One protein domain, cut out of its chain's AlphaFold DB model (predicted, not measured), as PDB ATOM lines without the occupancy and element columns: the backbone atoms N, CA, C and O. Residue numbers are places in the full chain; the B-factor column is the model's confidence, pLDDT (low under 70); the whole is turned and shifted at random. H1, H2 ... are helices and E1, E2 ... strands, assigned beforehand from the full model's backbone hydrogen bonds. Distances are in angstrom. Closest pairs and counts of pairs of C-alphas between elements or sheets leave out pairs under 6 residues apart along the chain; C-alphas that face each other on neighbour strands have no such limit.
ATOM      1  N   ALA A   2     -19.983 -28.443  20.858       42.12
ATOM      2  CA  ALA A   2     -20.345 -29.594  21.669       42.12
ATOM      3  C   ALA A   2     -19.351 -29.624  22.820       42.12
ATOM      4  O   ALA A   2     -18.180 -29.843  22.561       42.12
ATOM      5  N   GLU A   3     -19.819 -29.301  24.025       45.09
ATOM      6  CA  GLU A   3     -19.168 -29.589  25.309       45.09
ATOM      7  C   GLU A   3     -20.056 -29.033  26.433       45.09
ATOM      8  O   GLU A   3     -19.955 -27.875  26.829       45.09
ATOM      9  N   LYS A   4     -20.976 -29.863  26.931       47.72
ATOM     10  CA  LYS A   4     -21.553 -29.731  28.278       47.72
ATOM     11  C   LYS A   4     -21.753 -31.128  28.870       47.72
ATOM     12  O   LYS A   4     -22.867 -31.532  29.169       47.72
ATOM     13  N   ASN A   5     -20.659 -31.874  29.034       52.66
ATOM     14  CA  ASN A   5     -20.639 -32.995  29.977       52.66
ATOM     15  C   ASN A   5     -20.342 -32.436  31.373       52.66
ATOM     16  O   ASN A   5     -19.252 -32.588  31.918       52.66
ATOM     17  N   THR A   6     -21.317 -31.726  31.930       57.41
ATOM     18  CA  THR A   6     -21.411 -31.548  33.378       57.41
ATOM     19  C   THR A   6     -22.207 -32.735  33.896       57.41
ATOM     20  O   THR A   6     -23.393 -32.839  33.595       57.41
ATOM     21  N   ASN A   7     -21.550 -33.642  34.614       69.06
ATOM     22  CA  ASN A   7     -22.194 -34.756  35.304       69.06
ATOM     23  C   ASN A   7     -23.123 -34.188  36.389       69.06
ATOM     24  O   ASN A   7     -22.653 -33.722  37.426       69.06
ATOM     25  N   ILE A   8     -24.433 -34.142  36.127       89.31
ATOM     26  CA  ILE A   8     -25.433 -33.626  37.071       89.31
ATOM     27  C   ILE A   8     -25.917 -34.789  37.937       89.31
ATOM     28  O   ILE A   8     -26.177 -35.889  37.441       89.31
ATOM     29  N   GLN A   9     -26.061 -34.558  39.241       93.62
ATOM     30  CA  GLN A   9     -26.629 -35.558  40.137       93.62
ATOM     31  C   GLN A   9     -28.135 -35.715  39.888       93.62
ATOM     32  O   GLN A   9     -28.900 -34.752  39.899       93.62
ATOM     33  N   CYS A  10     -28.578 -36.952  39.686       94.25
ATOM     34  CA  CYS A  10     -29.989 -37.285  39.574       94.25
ATOM     35  C   CYS A  10     -30.703 -37.123  40.919       94.25
ATOM     36  O   CYS A  10     -30.361 -37.793  41.891       94.25
ATOM     37  N   VAL A  11     -31.789 -36.351  40.936       93.94
ATOM     38  CA  VAL A  11     -32.606 -36.121  42.139       93.94
ATOM     39  C   VAL A  11     -33.358 -37.360  42.650       93.94
ATOM     40  O   VAL A  11     -33.861 -37.353  43.768       93.94
ATOM     41  N   ARG A  12     -33.455 -38.432  41.846       93.75
ATOM     42  CA  ARG A  12     -34.175 -39.668  42.207       93.75
ATOM     43  C   ARG A  12     -33.271 -40.794  42.705       93.75
ATOM     44  O   ARG A  12     -33.636 -41.475  43.654       93.75
ATOM     45  N   CYS A  13     -32.146 -41.025  42.024       92.94
ATOM     46  CA  CYS A  13     -31.252 -42.163  42.293       92.94
ATOM     47  C   CYS A  13     -29.831 -41.758  42.705       92.94
ATOM     48  O   CYS A  13     -28.977 -42.618  42.896       92.94
ATOM     49  N   LEU A  14     -29.557 -40.449  42.790       93.25
ATOM     50  CA  LEU A  14     -28.279 -39.858  43.207       93.25
ATOM     51  C   LEU A  14     -27.061 -40.198  42.330       93.25
ATOM     52  O   LEU A  14     -25.949 -39.775  42.637       93.25
ATOM     53  N   SER A  15     -27.261 -40.904  41.214       92.50
ATOM     54  CA  SER A  15     -26.240 -41.132  40.189       92.50
ATOM     55  C   SER A  15     -25.864 -39.826  39.484       92.50
ATOM     56  O   SER A  15     -26.740 -39.029  39.146       92.50
ATOM     57  N   GLU A  16     -24.579 -39.625  39.194       93.81
ATOM     58  CA  GLU A  16     -24.033 -38.446  38.494       93.81
ATOM     59  C   GLU A  16     -24.168 -38.543  36.962       93.81
ATOM     60  O   GLU A  16     -23.320 -38.096  36.196       93.81
ATOM     61  N   THR A  17     -25.237 -39.186  36.504       93.06
ATOM     62  CA  THR A  17     -25.488 -39.507  35.092       93.06
ATOM     63  C   THR A  17     -26.636 -38.691  34.504       93.06
ATOM     64  O   THR A  17     -27.152 -39.017  33.430       93.06
ATOM     65  N   ALA A  18     -27.094 -37.655  35.213       94.88
ATOM     66  CA  ALA A  18     -28.086 -36.757  34.660       94.88
ATOM     67  C   ALA A  18     -27.458 -35.759  33.686       94.88
ATOM     68  O   ALA A  18     -26.335 -35.292  33.874       94.88
ATOM     69  N   TYR A  19     -28.214 -35.439  32.643       95.50
ATOM     70  CA  TYR A  19     -27.818 -34.537  31.573       95.50
ATOM     71  C   TYR A  19     -28.991 -33.638  31.178       95.50
ATOM     72  O   TYR A  19     -30.158 -33.990  31.370       95.50
ATOM     73  N   LEU A  20     -28.677 -32.466  30.625       96.06
ATOM     74  CA  LEU A  20     -29.667 -31.558  30.053       96.06
ATOM     75  C   LEU A  20     -30.178 -32.147  28.734       96.06
ATOM     76  O   LEU A  20     -29.438 -32.212  27.754       96.06
ATOM     77  N   ALA A  21     -31.429 -32.592  28.718       96.06
ATOM     78  CA  ALA A  21     -32.048 -33.209  27.553       96.06
ATOM     79  C   ALA A  21     -32.681 -32.176  26.613       96.06
ATOM     80  O   ALA A  21     -32.652 -32.358  25.397       96.06
ATOM     81  N   ALA A  22     -33.252 -31.104  27.163       96.12
ATOM     82  CA  ALA A  22     -33.849 -30.019  26.391       96.12
ATOM     83  C   ALA A  22     -33.958 -28.739  27.226       96.12
ATOM     84  O   ALA A  22     -34.034 -28.800  28.450       96.12
ATOM     85  N   SER A  23     -34.054 -27.603  26.543       97.50
ATOM     86  CA  SER A  23     -34.326 -26.290  27.133       97.50
ATOM     87  C   SER A  23     -35.497 -25.627  26.414       97.50
ATOM     88  O   SER A  23     -35.835 -26.009  25.288       97.50
ATOM     89  N   ALA A  24     -36.088 -24.612  27.045       97.00
ATOM     90  CA  ALA A  24     -37.103 -23.772  26.421       97.00
ATOM     91  C   ALA A  24     -36.630 -23.245  25.044       97.00
ATOM     92  O   ALA A  24     -35.567 -22.622  24.953       97.00
ATOM     93  N   PRO A  25     -37.391 -23.488  23.958       95.94
ATOM     94  CA  PRO A  25     -36.925 -23.235  22.591       95.94
ATOM     95  C   PRO A  25     -36.916 -21.750  22.205       95.94
ATOM     96  O   PRO A  25     -36.319 -21.380  21.199       95.94
ATOM     97  N   ASP A  26     -37.577 -20.901  22.988       96.56
ATOM     98  CA  ASP A  26     -37.680 -19.455  22.782       96.56
ATOM     99  C   ASP A  26     -36.472 -18.672  23.330       96.56
ATOM    100  O   ASP A  26     -36.437 -17.446  23.243       96.56
ATOM    101  N   GLY A  27     -35.483 -19.364  23.909       93.31
ATOM    102  CA  GLY A  27     -34.300 -18.743  24.506       93.31
ATOM    103  C   GLY A  27     -34.572 -18.016  25.827       93.31
ATOM    104  O   GLY A  27     -33.674 -17.355  26.343       93.31
ATOM    105  N   SER A  28     -35.775 -18.142  26.395       96.31
ATOM    106  CA  SER A  28     -36.156 -17.479  27.651       96.31
ATOM    107  C   SER A  28     -35.461 -18.057  28.885       96.31
ATOM    108  O   SER A  28     -35.387 -17.396  29.918       96.31
ATOM    109  N   GLY A  29     -35.003 -19.309  28.806       94.12
ATOM    110  CA  GLY A  29     -34.563 -20.065  29.978       94.12
ATOM    111  C   GLY A  29     -35.705 -20.410  30.942       94.12
ATOM    112  O   GLY A  29     -35.442 -20.713  32.102       94.12
ATOM    113  N   ALA A  30     -36.969 -20.367  30.494       96.94
ATOM    114  CA  ALA A  30     -38.133 -20.619  31.348       96.94
ATOM    115  C   ALA A  30     -38.152 -22.024  31.972       96.94
ATOM    116  O   ALA A  30     -38.732 -22.213  33.037       96.94
ATOM    117  N   TRP A  31     -37.541 -23.010  31.312       96.88
ATOM    118  CA  TRP A  31     -37.391 -24.363  31.831       96.88
ATOM    119  C   TRP A  31     -36.214 -25.082  31.172       96.88
ATOM    120  O   TRP A  31     -35.905 -24.855  30.001       96.88
ATOM    121  N   ASP A  32     -35.639 -26.012  31.928       96.88
ATOM    122  CA  ASP A  32     -34.705 -27.033  31.462       96.88
ATOM    123  C   ASP A  32     -35.260 -28.405  31.849       96.88
ATOM    124  O   ASP A  32     -35.769 -28.575  32.958       96.88
ATOM    125  N   LEU A  33     -35.186 -29.376  30.939       96.56
ATOM    126  CA  LEU A  33     -35.509 -30.781  31.175       96.56
ATOM    127  C   LEU A  33     -34.210 -31.558  31.381       96.56
ATOM    128  O   LEU A  33     -33.399 -31.668  30.460       96.56
ATOM    129  N   TYR A  34     -34.053 -32.156  32.554       96.88
ATOM    130  CA  TYR A  34     -32.965 -33.078  32.851       96.88
ATOM    131  C   TYR A  34     -33.444 -34.518  32.768       96.88
ATOM    132  O   TYR A  34     -34.548 -34.827  33.212       96.88
ATOM    133  N   CYS A  35     -32.592 -35.395  32.248       96.81
ATOM    134  CA  CYS A  35     -32.817 -36.837  32.202       96.81
ATOM    135  C   CYS A  35     -31.621 -37.565  32.808       96.81
ATOM    136  O   CYS A  35     -30.482 -37.179  32.581       96.81
ATOM    137  N   CYS A  36     -31.866 -38.634  33.561       94.00
ATOM    138  CA  CYS A  36     -30.829 -39.522  34.081       94.00
ATOM    139  C   CYS A  36     -30.687 -40.747  33.181       94.00
ATOM    140  O   CYS A  36     -31.648 -41.499  33.037       94.00
ATOM    141  N   SER A  37     -29.498 -40.983  32.623       92.50
ATOM    142  CA  SER A  37     -29.255 -42.158  31.773       92.50
ATOM    143  C   SER A  37     -29.163 -43.473  32.554       92.50
ATOM    144  O   SER A  37     -29.255 -44.538  31.955       92.50
ATOM    145  N   TYR A  38     -29.017 -43.415  33.882       90.88
ATOM    146  CA  TYR A  38     -29.006 -44.607  34.728       90.88
ATOM    147  C   TYR A  38     -30.417 -45.106  35.047       90.88
ATOM    148  O   TYR A  38     -30.781 -46.220  34.690       90.88
ATOM    149  N   CYS A  39     -31.243 -44.279  35.696       90.75
ATOM    150  CA  CYS A  39     -32.584 -44.701  36.112       90.75
ATOM    151  C   CYS A  39     -33.705 -44.263  35.154       90.75
ATOM    152  O   CYS A  39     -34.868 -44.548  35.428       90.75
ATOM    153  N   ASN A  40     -33.401 -43.559  34.060       91.19
ATOM    154  CA  ASN A  40     -34.372 -43.034  33.085       91.19
ATOM    155  C   ASN A  40     -35.395 -42.036  33.656       91.19
ATOM    156  O   ASN A  40     -36.452 -41.808  33.071       91.19
ATOM    157  N   TYR A  41     -35.107 -41.432  34.811       94.12
ATOM    158  CA  TYR A  41     -35.953 -40.382  35.374       94.12
ATOM    159  C   TYR A  41     -35.719 -39.053  34.665       94.12
ATOM    160  O   TYR A  41     -34.564 -38.660  34.486       94.12
ATOM    161  N   GLY A  42     -36.804 -38.352  34.335       95.88
ATOM    162  CA  GLY A  42     -36.770 -36.986  33.826       95.88
ATOM    163  C   GLY A  42     -37.466 -36.010  34.774       95.88
ATOM    164  O   GLY A  42     -38.462 -36.368  35.401       95.88
ATOM    165  N   TRP A  43     -36.958 -34.784  34.879       96.62
ATOM    166  CA  TRP A  43     -37.604 -33.699  35.626       96.62
ATOM    167  C   TRP A  43     -37.276 -32.338  35.017       96.62
ATOM    168  O   TRP A  43     -36.239 -32.171  34.374       96.62
ATOM    169  N   ARG A  44     -38.151 -31.352  35.234       96.88
ATOM    170  CA  ARG A  44     -37.911 -29.965  34.817       96.88
ATOM    171  C   ARG A  44     -37.461 -29.094  35.980       96.88
ATOM    172  O   ARG A  44     -37.787 -29.370  37.132       96.88
ATOM    173  N   THR A  45     -36.773 -27.998  35.679       96.06
ATOM    174  CA  THR A  45     -36.423 -26.968  36.678       96.06
ATOM    175  C   THR A  45     -37.636 -26.289  37.305       96.06
ATOM    176  O   THR A  45     -37.533 -25.752  38.401       96.06
ATOM    177  N   THR A  46     -38.784 -26.327  36.629       97.06
ATOM    178  CA  THR A  46     -40.044 -25.734  37.089       97.06
ATOM    179  C   THR A  46     -40.881 -26.665  37.967       97.06
ATOM    180  O   THR A  46     -41.961 -26.266  38.394       97.06
ATOM    181  N   GLU A  47     -40.451 -27.910  38.191       96.56
ATOM    182  CA  GLU A  47     -41.140 -28.811  39.121       96.56
ATOM    183  C   GLU A  47     -40.969 -28.321  40.572       96.56
ATOM    184  O   GLU A  47     -40.033 -27.582  40.895       96.56
ATOM    185  N   GLY A  48     -41.868 -28.744  41.463       96.75
ATOM    186  CA  GLY A  48     -41.824 -28.360  42.873       96.75
ATOM    187  C   GLY A  48     -40.546 -28.812  43.588       96.75
ATOM    188  O   GLY A  48     -39.818 -29.702  43.133       96.75
ATOM    189  N   SER A  49     -40.249 -28.190  44.734       96.50
ATOM    190  CA  SER A  49     -39.024 -28.489  45.491       96.50
ATOM    191  C   SER A  49     -38.968 -29.932  46.001       96.50
ATOM    192  O   SER A  49     -37.893 -30.493  46.129       96.50
ATOM    193  N   GLU A  50     -40.110 -30.580  46.211       95.38
ATOM    194  CA  GLU A  50     -40.221 -32.009  46.515       95.38
ATOM    195  C   GLU A  50     -39.711 -32.925  45.385       95.38
ATOM    196  O   GLU A  50     -39.462 -34.112  45.599       95.38
ATOM    197  N   ILE A  51     -39.545 -32.384  44.175       95.19
ATOM    198  CA  ILE A  51     -38.950 -33.074  43.031       95.19
ATOM    199  C   ILE A  51     -37.513 -32.618  42.786       95.19
ATOM    200  O   ILE A  51     -36.661 -33.463  42.521       95.19
ATOM    201  N   THR A  52     -37.253 -31.311  42.839       94.00
ATOM    202  CA  THR A  52     -35.969 -30.711  42.437       94.00
ATOM    203  C   THR A  52     -34.922 -30.667  43.553       94.00
ATOM    204  O   THR A  52     -33.731 -30.601  43.253       94.00
ATOM    205  N   ASP A  53     -35.331 -30.752  44.821       92.62
ATOM    206  CA  ASP A  53     -34.456 -30.769  45.997       92.62
ATOM    207  C   ASP A  53     -34.441 -32.170  46.623       92.62
ATOM    208  O   ASP A  53     -35.434 -32.650  47.176       92.62
ATOM    209  N   VAL A  54     -33.277 -32.824  46.566       91.69
ATOM    210  CA  VAL A  54     -33.056 -34.173  47.110       91.69
ATOM    211  C   VAL A  54     -33.441 -34.264  48.586       91.69
ATOM    212  O   VAL A  54     -33.962 -35.288  49.021       91.69
ATOM    213  N   THR A  55     -33.226 -33.199  49.360       93.25
ATOM    214  CA  THR A  55     -33.485 -33.201  50.806       93.25
ATOM    215  C   THR A  55     -34.974 -33.163  51.149       93.25
ATOM    216  O   THR A  55     -35.356 -33.515  52.264       93.25
ATOM    217  N   LYS A  56     -35.820 -32.761  50.192       95.06
ATOM    218  CA  LYS A  56     -37.278 -32.638  50.347       95.06
ATOM    219  C   LYS A  56     -38.053 -33.745  49.646       95.06
ATOM    220  O   LYS A  56     -39.276 -33.803  49.768       95.06
ATOM    221  N   ARG A  57     -37.363 -34.602  48.893       92.94
ATOM    222  CA  ARG A  57     -37.987 -35.688  48.151       92.94
ATOM    223  C   ARG A  57     -38.502 -36.756  49.105       92.94
ATOM    224  O   ARG A  57     -37.778 -37.235  49.974       92.94
ATOM    225  N   ASP A  58     -39.748 -37.171  48.903       93.56
ATOM    226  CA  ASP A  58     -40.317 -38.298  49.637       93.56
ATOM    227  C   ASP A  58     -39.543 -39.588  49.291       93.56
ATOM    228  O   ASP A  58     -39.498 -39.970  48.112       93.56
ATOM    229  N   PRO A  59     -38.958 -40.284  50.287       90.56
ATOM    230  CA  PRO A  59     -38.161 -41.487  50.061       90.56
ATOM    231  C   PRO A  59     -38.886 -42.591  49.286       90.56
ATOM    232  O   PRO A  59     -38.233 -43.372  48.600       90.56
ATOM    233  N   ARG A  60     -40.226 -42.641  49.328       90.38
ATOM    234  CA  ARG A  60     -41.033 -43.633  48.592       90.38
ATOM    235  C   ARG A  60     -40.924 -43.500  47.073       90.38
ATOM    236  O   ARG A  60     -41.238 -44.448  46.360       90.38
ATOM    237  N   PHE A  61     -40.524 -42.329  46.576       88.62
ATOM    238  CA  PHE A  61     -40.333 -42.063  45.146       88.62
ATOM    239  C   PHE A  61     -38.856 -41.944  44.758       88.62
ATOM    240  O   PHE A  61     -38.548 -41.513  43.638       88.62
ATOM    241  N   SER A  62     -37.949 -42.272  45.673       89.38
ATOM    242  CA  SER A  62     -36.526 -42.450  45.401       89.38
ATOM    243  C   SER A  62     -36.262 -43.890  44.970       89.38
ATOM    244  O   SER A  62     -37.063 -44.781  45.230       89.38
ATOM    245  N   VAL A  63     -35.160 -44.106  44.258       86.81
ATOM    246  CA  VAL A  63     -34.754 -45.443  43.805       86.81
ATOM    247  C   VAL A  63     -33.322 -45.661  44.254       86.81
ATOM    248  O   VAL A  63     -32.464 -44.831  43.933       86.81
ATOM    249  N   ASP A  64     -33.051 -46.744  44.984       81.06
ATOM    250  CA  ASP A  64     -31.668 -47.110  45.272       81.06
ATOM    251  C   ASP A  64     -30.988 -47.512  43.965       81.06
ATOM    252  O   ASP A  64     -31.560 -48.215  43.128       81.06
ATOM    253  N   LYS A  65     -29.755 -47.051  43.756       69.75
ATOM    254  CA  LYS A  65     -29.050 -47.326  42.504       69.75
ATOM    255  C   LYS A  65     -28.960 -48.834  42.231       69.75
ATOM    256  O   LYS A  65     -29.183 -49.251  41.104       69.75
ATOM    257  N   ASN A  66     -28.750 -49.653  43.260       74.50
ATOM    258  CA  ASN A  66     -28.599 -51.097  43.114       74.50
ATOM    259  C   ASN A  66     -29.932 -51.806  42.797       74.50
ATOM    260  O   ASN A  66     -29.920 -52.963  42.386       74.50
ATOM    261  N   GLU A  67     -31.078 -51.134  42.955       78.25
ATOM    262  CA  GLU A  67     -32.400 -51.669  42.601       78.25
ATOM    263  C   GLU A  67     -32.743 -51.468  41.123       78.25
ATOM    264  O   GLU A  67     -33.575 -52.193  40.586       78.25
ATOM    265  N   VAL A  68     -32.108 -50.517  40.429       77.12
ATOM    266  CA  VAL A  68     -32.437 -50.217  39.023       77.12
ATOM    267  C   VAL A  68     -32.229 -51.441  38.128       77.12
ATOM    268  O   VAL A  68     -33.053 -51.712  37.257       77.12
ATOM    269  N   GLU A  69     -31.165 -52.210  38.369       77.19
ATOM    270  CA  GLU A  69     -30.848 -53.421  37.601       77.19
ATOM    271  C   GLU A  69     -31.807 -54.586  37.883       77.19
ATOM    272  O   GLU A  69     -31.924 -55.497  37.062       77.19
ATOM    273  N   SER A  70     -32.517 -54.561  39.016       80.88
ATOM    274  CA  SER A  70     -33.489 -55.594  39.390       80.88
ATOM    275  C   SER A  70     -34.929 -55.245  38.997       80.88
ATOM    276  O   SER A  70     -35.822 -56.086  39.148       80.88
ATOM    277  N   VAL A  71     -35.174 -54.045  38.450       77.69
ATOM    278  CA  VAL A  71     -36.501 -53.645  37.966       77.69
ATOM    279  C   VAL A  71     -36.939 -54.569  36.833       77.69
ATOM    280  O   VAL A  71     -36.286 -54.701  35.798       77.69
ATOM    281  N   PHE A  72     -38.098 -55.194  37.022       77.31
ATOM    282  CA  PHE A  72     -38.664 -56.135  36.068       77.31
ATOM    283  C   PHE A  72     -38.919 -55.482  34.697       77.31
ATOM    284  O   PHE A  72     -39.713 -54.547  34.568       77.31
ATOM    285  N   CYS A  73     -38.274 -56.004  33.651       78.81
ATOM    286  CA  CYS A  73     -38.487 -55.566  32.277       78.81
ATOM    287  C   CYS A  73     -39.669 -56.326  31.655       78.81
ATOM    288  O   CYS A  73     -39.506 -57.425  31.130       78.81
ATOM    289  N   LEU A  74     -40.862 -55.723  31.702       77.50
ATOM    290  CA  LEU A  74     -42.082 -56.283  31.099       77.50
ATOM    291  C   LEU A  74     -41.968 -56.487  29.579       77.50
ATOM    292  O   LEU A  74     -42.553 -57.419  29.039       77.50
ATOM    293  N   ASN A  75     -41.224 -55.610  28.900       83.00
ATOM    294  CA  ASN A  75     -41.096 -55.581  27.445       83.00
ATOM    295  C   ASN A  75     -39.611 -55.610  27.061       83.00
ATOM    296  O   ASN A  75     -39.047 -54.554  26.755       83.00
ATOM    297  N   PRO A  76     -38.947 -56.779  27.113       82.31
ATOM    298  CA  PRO A  76     -37.566 -56.878  26.670       82.31
ATOM    299  C   PRO A  76     -37.474 -56.446  25.207       82.31
ATOM    300  O   PRO A  76     -38.326 -56.801  24.390       82.31
ATOM    301  N   ILE A  77     -36.432 -55.682  24.876       82.44
ATOM    302  CA  ILE A  77     -36.171 -55.287  23.492       82.44
ATOM    303  C   ILE A  77     -36.015 -56.579  22.672       82.44
ATOM    304  O   ILE A  77     -35.154 -57.401  23.008       82.44
ATOM    305  N   PRO A  78     -36.838 -56.798  21.627       86.50
ATOM    306  CA  PRO A  78     -36.700 -57.974  20.782       86.50
ATOM    307  C   PRO A  78     -35.286 -58.054  20.210       86.50
ATOM    308  O   PRO A  78     -34.688 -57.030  19.873       86.50
ATOM    309  N   LYS A  79     -34.744 -59.272  20.080       87.81
ATOM    310  CA  LYS A  79     -33.450 -59.464  19.415       87.81
ATOM    311  C   LYS A  79     -33.517 -58.830  18.029       87.81
ATOM    312  O   LYS A  79     -34.476 -59.065  17.293       87.81
ATOM    313  N   LEU A  80     -32.498 -58.043  17.688       88.50
ATOM    314  CA  LEU A  80     -32.365 -57.499  16.346       88.50
ATOM    315  C   LEU A  80     -32.325 -58.684  15.374       88.50
ATOM    316  O   LEU A  80     -31.425 -59.520  15.459       88.50
ATOM    317  N   LEU A  81     -33.321 -58.796  14.498       85.81
ATOM    318  CA  LEU A  81     -33.251 -59.740  13.390       85.81
ATOM    319  C   LEU A  81     -32.225 -59.178  12.405       85.81
ATOM    320  O   LEU A  81     -32.238 -57.978  12.126       85.81
ATOM    321  N   ASN A  82     -31.298 -60.024  11.961       81.00
ATOM    322  CA  ASN A  82     -30.206 -59.644  11.072       81.00
ATOM    323  C   ASN A  82     -30.737 -58.777   9.917       81.00
ATOM    324  O   ASN A  82     -31.691 -59.164   9.244       81.00
ATOM    325  N   LYS A  83     -30.124 -57.610   9.693       62.47
ATOM    326  CA  LYS A  83     -30.235 -56.933   8.401       62.47
ATOM    327  C   LYS A  83     -29.333 -57.702   7.443       62.47
ATOM    328  O   LYS A  83     -28.120 -57.511   7.490       62.47
ATOM    329  N   GLU A  84     -29.916 -58.622   6.684       58.56
ATOM    330  CA  GLU A  84     -29.359 -58.955   5.367       58.56
ATOM    331  C   GLU A  84     -29.360 -57.705   4.478       58.56
ATOM    332  O   GLU A  84     -30.305 -56.884   4.606       58.56
TER     333      GLU A  84
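AT A GLANCE: This is residues 2 to 84 of the 84 residues of an uncharacterized protein of Firmicutes bacterium HGW-Firmicutes-11 (UniProt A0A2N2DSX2). Little regular structure is here: a small three-stranded sheet sits among long loops, with the short helix H1 near its edge strand E3, H2 farther off, and residues 72 to 84 sticking out as a tail. The printed part has 83 residues, in order E1, E2, E3, H1, H2, a mixed class with 22 residues in named elements. The antiparallel sheet, order E1 - E2 - E3, is a meander, each strand the neighbour of the one before. It is loose, radius of gyration of the C-alphas 15.9 A, spanning 47 by 34 by 21 A.

HOW THE PARTS SIT: Look first at E2, residues 32 to 36, forming hairpins with E1, residues 18 to 23, where N 21 and O 33 are 2.8 A apart, and E3, residues 42 to 44, where N 34 and O 43 are 2.8 A apart. H1, residues 49 to 52, is only just not on the sheet, with 4 pairs of C-alphas within 10 A; its closest C-alphas to E3 are Ile 51 and Trp 43, 7.6 A. H2, residues 65 to 68, is apart from H1. Both helices are too short for an O i to N i+4 pair; each has its 1 O i to N i+3 pair within range.

IN THESE COORDINATES: Find C-alpha 18 at (-28.086, -36.757, 34.660); E1 runs 14.3 A from there. E2 spans 13.3 A. H2 ends at C-alpha 68, (-32.437, -50.217, 39.023).

THE WHOLE: The C-alphas of Lys 56 and Glu 84 are farthest apart, 52.7 A. The printed part has no cut; the link H1 to H2 is long. Residues 2 to 7, 65 and 83 to 84 have pLDDT under 70.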